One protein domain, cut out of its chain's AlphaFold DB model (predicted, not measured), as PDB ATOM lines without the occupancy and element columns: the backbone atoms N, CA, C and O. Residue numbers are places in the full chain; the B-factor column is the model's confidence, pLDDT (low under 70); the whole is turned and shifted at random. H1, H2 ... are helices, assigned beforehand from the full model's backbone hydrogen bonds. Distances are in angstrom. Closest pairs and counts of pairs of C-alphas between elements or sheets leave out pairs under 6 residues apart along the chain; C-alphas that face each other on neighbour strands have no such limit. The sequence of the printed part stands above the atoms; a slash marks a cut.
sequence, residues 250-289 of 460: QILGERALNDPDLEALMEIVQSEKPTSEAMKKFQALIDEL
ATOM      1  N   GLN A 250      34.330 -27.681 -34.259       69.94
ATOM      2  CA  GLN A 250      34.896 -27.566 -32.919       69.94
ATOM      3  C   GLN A 250      34.023 -26.697 -32.002       69.94
ATOM      4  O   GLN A 250      33.718 -27.112 -30.892       69.94
ATOM      5  N   ILE A 251      33.551 -25.539 -32.476       70.44
ATOM      6  CA  ILE A 251      32.665 -24.660 -31.694       70.44
ATOM      7  C   ILE A 251      31.310 -25.333 -31.429       70.44
ATOM      8  O   ILE A 251      30.752 -25.191 -30.343       70.44
ATOM      9  N   LEU A 252      30.771 -26.072 -32.402       69.44
ATOM     10  CA  LEU A 252      29.537 -26.840 -32.233       69.44
ATOM     11  C   LEU A 252      29.730 -27.997 -31.251       69.44
ATOM     12  O   LEU A 252      28.877 -28.179 -30.392       69.44
ATOM     13  N   GLY A 253      30.862 -28.704 -31.303       67.50
ATOM     14  CA  GLY A 253      31.212 -29.731 -30.319       67.50
ATOM     15  C   GLY A 253      31.382 -29.165 -28.906       67.50
ATOM     16  O   GLY A 253      30.842 -29.712 -27.949       67.50
ATOM     17  N   GLU A 254      32.056 -28.023 -28.760       71.06
ATOM     18  CA  GLU A 254      32.211 -27.334 -27.470       71.06
ATOM     19  C   GLU A 254      30.874 -26.829 -26.909       71.06
ATOM     20  O   GLU A 254      30.672 -26.810 -25.692       71.06
ATOM     21  N   ARG A 255      29.934 -26.445 -27.780       70.12
ATOM     22  CA  ARG A 255      28.570 -26.091 -27.369       70.12
ATOM     23  C   ARG A 255      27.728 -27.315 -27.046       70.12
ATOM     24  O   ARG A 255      27.009 -27.257 -26.064       70.12
ATOM     25  N   ALA A 256      27.860 -28.412 -27.790       69.81
ATOM     26  CA  ALA A 256      27.163 -29.667 -27.513       69.81
ATOM     27  C   ALA A 256      27.552 -30.238 -26.141       69.81
ATOM     28  O   ALA A 256      26.691 -30.679 -25.394       69.81
ATOM     29  N   LEU A 257      28.820 -30.103 -25.734       69.12
ATOM     30  CA  LEU A 257      29.262 -30.479 -24.383       69.12
ATOM     31  C   LEU A 257      28.553 -29.703 -23.257       69.12
ATOM     32  O   LEU A 257      28.522 -30.166 -22.118       69.12
ATOM     33  N   ASN A 258      28.024 -28.514 -23.554       74.00
ATOM     34  CA  ASN A 258      27.324 -27.658 -22.597       74.00
ATOM     35  C   ASN A 258      25.809 -27.585 -22.853       74.00
ATOM     36  O   ASN A 258      25.090 -26.991 -22.048       74.00
ATOM     37  N   ASP A 259      25.332 -28.174 -23.949       77.19
ATOM     38  CA  ASP A 259      23.945 -28.152 -24.392       77.19
ATOM     39  C   ASP A 259      23.531 -29.571 -24.829       77.19
ATOM     40  O   ASP A 259      23.813 -29.977 -25.964       77.19
ATOM     41  N   PRO A 260      22.876 -30.339 -23.937       76.75
ATOM     42  CA  PRO A 260      22.484 -31.719 -24.221       76.75
ATOM     43  C   PRO A 260      21.501 -31.821 -25.398       76.75
ATOM     44  O   PRO A 260      21.448 -32.855 -26.063       76.75
ATOM     45  N   ASP A 261      20.759 -30.746 -25.697       74.31
ATOM     46  CA  ASP A 261      19.840 -30.700 -26.835       74.31
ATOM     47  C   ASP A 261      20.630 -30.639 -28.152       74.31
ATOM     48  O   ASP A 261      20.295 -31.319 -29.125       74.31
ATOM     49  N   LEU A 262      21.727 -29.874 -28.180       77.81
ATOM     50  CA  LEU A 262      22.619 -29.782 -29.337       77.81
ATOM     51  C   LEU A 262      23.421 -31.075 -29.556       77.81
ATOM     52  O   LEU A 262      23.638 -31.459 -30.705       77.81
ATOM     53  N   GLU A 263      23.816 -31.769 -28.486       81.25
ATOM     54  CA  GLU A 263      24.454 -33.093 -28.564       81.25
ATOM     55  C   GLU A 263      23.519 -34.130 -29.202       81.25
ATOM     56  O   GLU A 263      23.899 -34.781 -30.179       81.25
ATOM     57  N   ALA A 264      22.266 -34.211 -28.739       76.88
ATOM     58  CA  ALA A 264      21.261 -35.106 -29.312       76.88
ATOM     59  C   ALA A 264      20.967 -34.778 -30.787       76.88
ATOM     60  O   ALA A 264      20.813 -35.678 -31.617       76.88
ATOM     61  N   LEU A 265      20.926 -33.489 -31.148       75.94
ATOM     62  CA  LEU A 265      20.783 -33.056 -32.541       75.94
ATOM     63  C   LEU A 265      21.976 -33.502 -33.396       75.94
ATOM     64  O   LEU A 265      21.776 -34.015 -34.498       75.94
ATOM     65  N   MET A 266      23.206 -33.344 -32.902       82.69
ATOM     66  CA  MET A 266      24.409 -33.778 -33.615       82.69
ATOM     67  C   MET A 266      24.456 -35.298 -33.792       82.69
ATOM     68  O   MET A 266      24.809 -35.759 -34.876       82.69
ATOM     69  N   GLU A 267      24.056 -36.074 -32.785       82.06
ATOM     70  CA  GLU A 267      23.992 -37.538 -32.860       82.06
ATOM     71  C   GLU A 267      22.973 -38.015 -33.910       82.06
ATOM     72  O   GLU A 267      23.253 -38.910 -34.716       82.06
ATOM     73  N   ILE A 268      21.802 -37.372 -33.966       76.25
ATOM     74  CA  ILE A 268      20.761 -37.694 -34.951       76.25
ATOM     75  C   ILE A 268      21.201 -37.308 -36.371       76.25
ATOM     76  O   ILE A 268      20.928 -38.055 -37.310       76.25
ATOM     77  N   VAL A 269      21.892 -36.177 -36.544       77.81
ATOM     78  CA  VAL A 269      22.403 -35.719 -37.851       77.81
ATOM     79  C   VAL A 269      23.576 -36.573 -38.340       77.81
ATOM     80  O   VAL A 269      23.703 -36.804 -39.541       77.81
ATOM     81  N   GLN A 270      24.419 -37.072 -37.432       80.12
ATOM     82  CA  GLN A 270      25.534 -37.971 -37.762       80.12
ATOM     83  C   GLN A 270      25.088 -39.419 -38.003       80.12
ATOM     84  O   GLN A 270      25.832 -40.209 -38.584       80.12
ATOM     85  N   SER A 271      23.871 -39.780 -37.594       81.62
ATOM     86  CA  SER A 271      23.290 -41.082 -37.898       81.62
ATOM     87  C   SER A 271      22.899 -41.148 -39.381       81.62
ATOM     88  O   SER A 271      21.924 -40.531 -39.791       81.62
ATOM     89  N   GLU A 272      23.605 -41.946 -40.193       68.44
ATOM     90  CA  GLU A 272      23.381 -42.076 -41.653       68.44
ATOM     91  C   GLU A 272      21.946 -42.488 -42.057       68.44
ATOM     92  O   GLU A 272      21.553 -42.345 -43.218       68.44
ATOM     93  N   LYS A 273      21.152 -43.024 -41.121       68.69
ATOM     94  CA  LYS A 273      19.738 -43.387 -41.309       68.69
ATOM     95  C   LYS A 273      18.928 -43.017 -40.065       68.69
ATOM     96  O   LYS A 273      18.653 -43.893 -39.240       68.69
ATOM     97  N   PRO A 274      18.528 -41.749 -39.903       69.88
ATOM     98  CA  PRO A 274      17.710 -41.371 -38.767       69.88
ATOM     99  C   PRO A 274      16.337 -42.039 -38.911       69.88
ATOM    100  O   PRO A 274      15.668 -41.938 -39.942       69.88
ATOM    101  N   THR A 275      15.919 -42.776 -37.884       78.25
ATOM    102  CA  THR A 275      14.571 -43.355 -37.833       78.25
ATOM    103  C   THR A 275      13.529 -42.231 -37.833       78.25
ATOM    104  O   THR A 275      13.811 -41.103 -37.427       78.25
ATOM    105  N   SER A 276      12.291 -42.508 -38.261       75.31
ATOM    106  CA  SER A 276      11.242 -41.469 -38.265       75.31
ATOM    107  C   SER A 276      10.957 -40.914 -36.862       75.31
ATOM    108  O   SER A 276      10.536 -39.768 -36.717       75.31
ATOM    109  N   GLU A 277      11.233 -41.700 -35.819       74.69
ATOM    110  CA  GLU A 277      11.171 -41.266 -34.426       74.69
ATOM    111  C   GLU A 277      12.301 -40.282 -34.077       74.69
ATOM    112  O   GLU A 277      12.042 -39.270 -33.427       74.69
ATOM    113  N   ALA A 278      13.526 -40.521 -34.559       73.75
ATOM    114  CA  ALA A 278      14.650 -39.599 -34.397       73.75
ATOM    115  C   ALA A 278      14.406 -38.271 -35.132       73.75
ATOM    116  O   ALA A 278      14.679 -37.209 -34.585       73.75
ATOM    117  N   MET A 279      13.792 -38.305 -36.318       76.62
ATOM    118  CA  MET A 279      13.403 -37.087 -37.044       76.62
ATOM    119  C   MET A 279      12.300 -36.284 -36.350       76.62
ATOM    120  O   MET A 279      12.339 -35.056 -36.361       76.62
ATOM    121  N   LYS A 280      11.351 -36.944 -35.676       83.19
ATOM    122  CA  LYS A 280      10.367 -36.241 -34.836       83.19
ATOM    123  C   LYS A 280      11.020 -35.575 -33.627       83.19
ATOM    124  O   LYS A 280      10.668 -34.445 -33.308       83.19
ATOM    125  N   LYS A 281      11.973 -36.254 -32.978       79.19
ATOM    126  CA  LYS A 281      12.754 -35.680 -31.869       79.19
ATOM    127  C   LYS A 281      13.607 -34.503 -32.344       79.19
ATOM    128  O   LYS A 281      13.619 -33.473 -31.686       79.19
ATOM    129  N   PHE A 282      14.225 -34.615 -33.520       80.25
ATOM    130  CA  PHE A 282      14.980 -33.534 -34.155       80.25
ATOM    131  C   PHE A 282      14.115 -32.292 -34.396       80.25
ATOM    132  O   PHE A 282      14.488 -31.194 -33.993       80.25
ATOM    133  N   GLN A 283      12.926 -32.464 -34.982       80.31
ATOM    134  CA  GLN A 283      12.015 -31.342 -35.206       80.31
ATOM    135  C   GLN A 283      11.521 -30.727 -33.890       80.31
ATOM    136  O   GLN A 283      11.497 -29.509 -33.768       80.31
ATOM    137  N   ALA A 284      11.193 -31.549 -32.888       83.00
ATOM    138  CA  ALA A 284      10.766 -31.060 -31.577       83.00
ATOM    139  C   ALA A 284      11.856 -30.228 -30.879       83.00
ATOM    140  O   ALA A 284      11.557 -29.177 -30.322       83.00
ATOM    141  N   LEU A 285      13.117 -30.661 -30.962       78.44
ATOM    142  CA  LEU A 285      14.263 -29.930 -30.412       78.44
ATOM    143  C   LEU A 285      14.526 -28.617 -31.166       78.44
ATOM    144  O   LEU A 285      14.843 -27.605 -30.546       78.44
ATOM    145  N   ILE A 286      14.343 -28.594 -32.492       79.94
ATOM    146  CA  ILE A 286      14.393 -27.350 -33.277       79.94
ATOM    147  C   ILE A 286      13.286 -26.394 -32.843       79.94
ATOM    148  O   ILE A 286      13.554 -25.212 -32.634       79.94
ATOM    149  N   ASP A 287      12.059 -26.889 -32.698       79.75
ATOM    150  CA  ASP A 287      10.919 -26.070 -32.299       79.75
ATOM    151  C   ASP A 287      11.110 -25.518 -30.877       79.75
ATOM    152  O   ASP A 287      10.768 -24.365 -30.612       79.75
ATOM    153  N   GLU A 288      11.710 -26.293 -29.970       79.88
ATOM    154  CA  GLU A 288      12.047 -25.861 -28.611       79.88
ATOM    155  C   GLU A 288      13.164 -24.800 -28.595       79.88
ATOM    156  O   GLU A 288      13.043 -23.771 -27.919       79.88
ATOM    157  N   LEU A 289      14.222 -24.982 -29.390       71.69
ATOM    158  CA  LEU A 289      15.289 -23.987 -29.552       71.69
ATOM    159  C   LEU A 289      14.800 -22.709 -30.247       71.69
ATOM    160  O   LEU A 289      15.265 -21.619 -29.919       71.69
TER     161      LEU A 289
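Overview. This is residues 250 to 289 of the 460 residues of an uncharacterized protein of Hyaloscypha variabilis F (UniProt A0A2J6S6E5). From its first residue, the printed part makes a short helix H1, turns a corner into H2, and folds back with H3, giving a splayed helical hairpin of H2 and H3 with H1 at the beginning of H2, on the side away from H3. The whole is flat, spanning 27 by 23 by 10 A along its three main axes. There are 40 residues printed, with three named helices in the order H1, H2, H3 and no named strand; the class is all helix. It is compact, with a radius of gyration of the C-alphas of 10.1 A.

Arrangement. H1, residues 250 to 256, and H2, residues 260 to 270, touch only at the corner by their link. Their closest C-alphas, those of Ala 256 and Glu 263, are 4.5 A apart. They run opposite ways at a steep tilt of 57 degrees. H2 touches H3, residues 276 to 289, and the two form a hairpin. Their closest C-alphas, those of Leu 265 and Phe 282, are 6.0 A apart. They run opposite ways at a steep tilt of 41 degrees. H1 and H3 are apart. In H1, H2 and H3 every backbone O i to N i+4 pair is within hydrogen-bond range.

Along the chain. H1 begins at C-alpha 250, (34.896, -27.566, -32.919), and is 9.7 A long from first to last C-alpha. H2 begins at C-alpha 260, (22.484, -31.719, -24.221), and is 15.2 A long. H3, the longest helix with 14 residues, is 19.9 A long and ends at C-alpha 289, (15.289, -23.987, -29.552).

Size, cuts and confidence. The two C-alphas farthest apart, those of Ile 251 and Ser 276, are 28.0 A apart. The printed part has no cut, and both links are tight, with 3 residues between H1 and H2 and 5 between H2 and H3. The mean pLDDT of the printed part is 75.8; residues 250, 252 to 253, 256 to 257 and 272 to 274 are under 70.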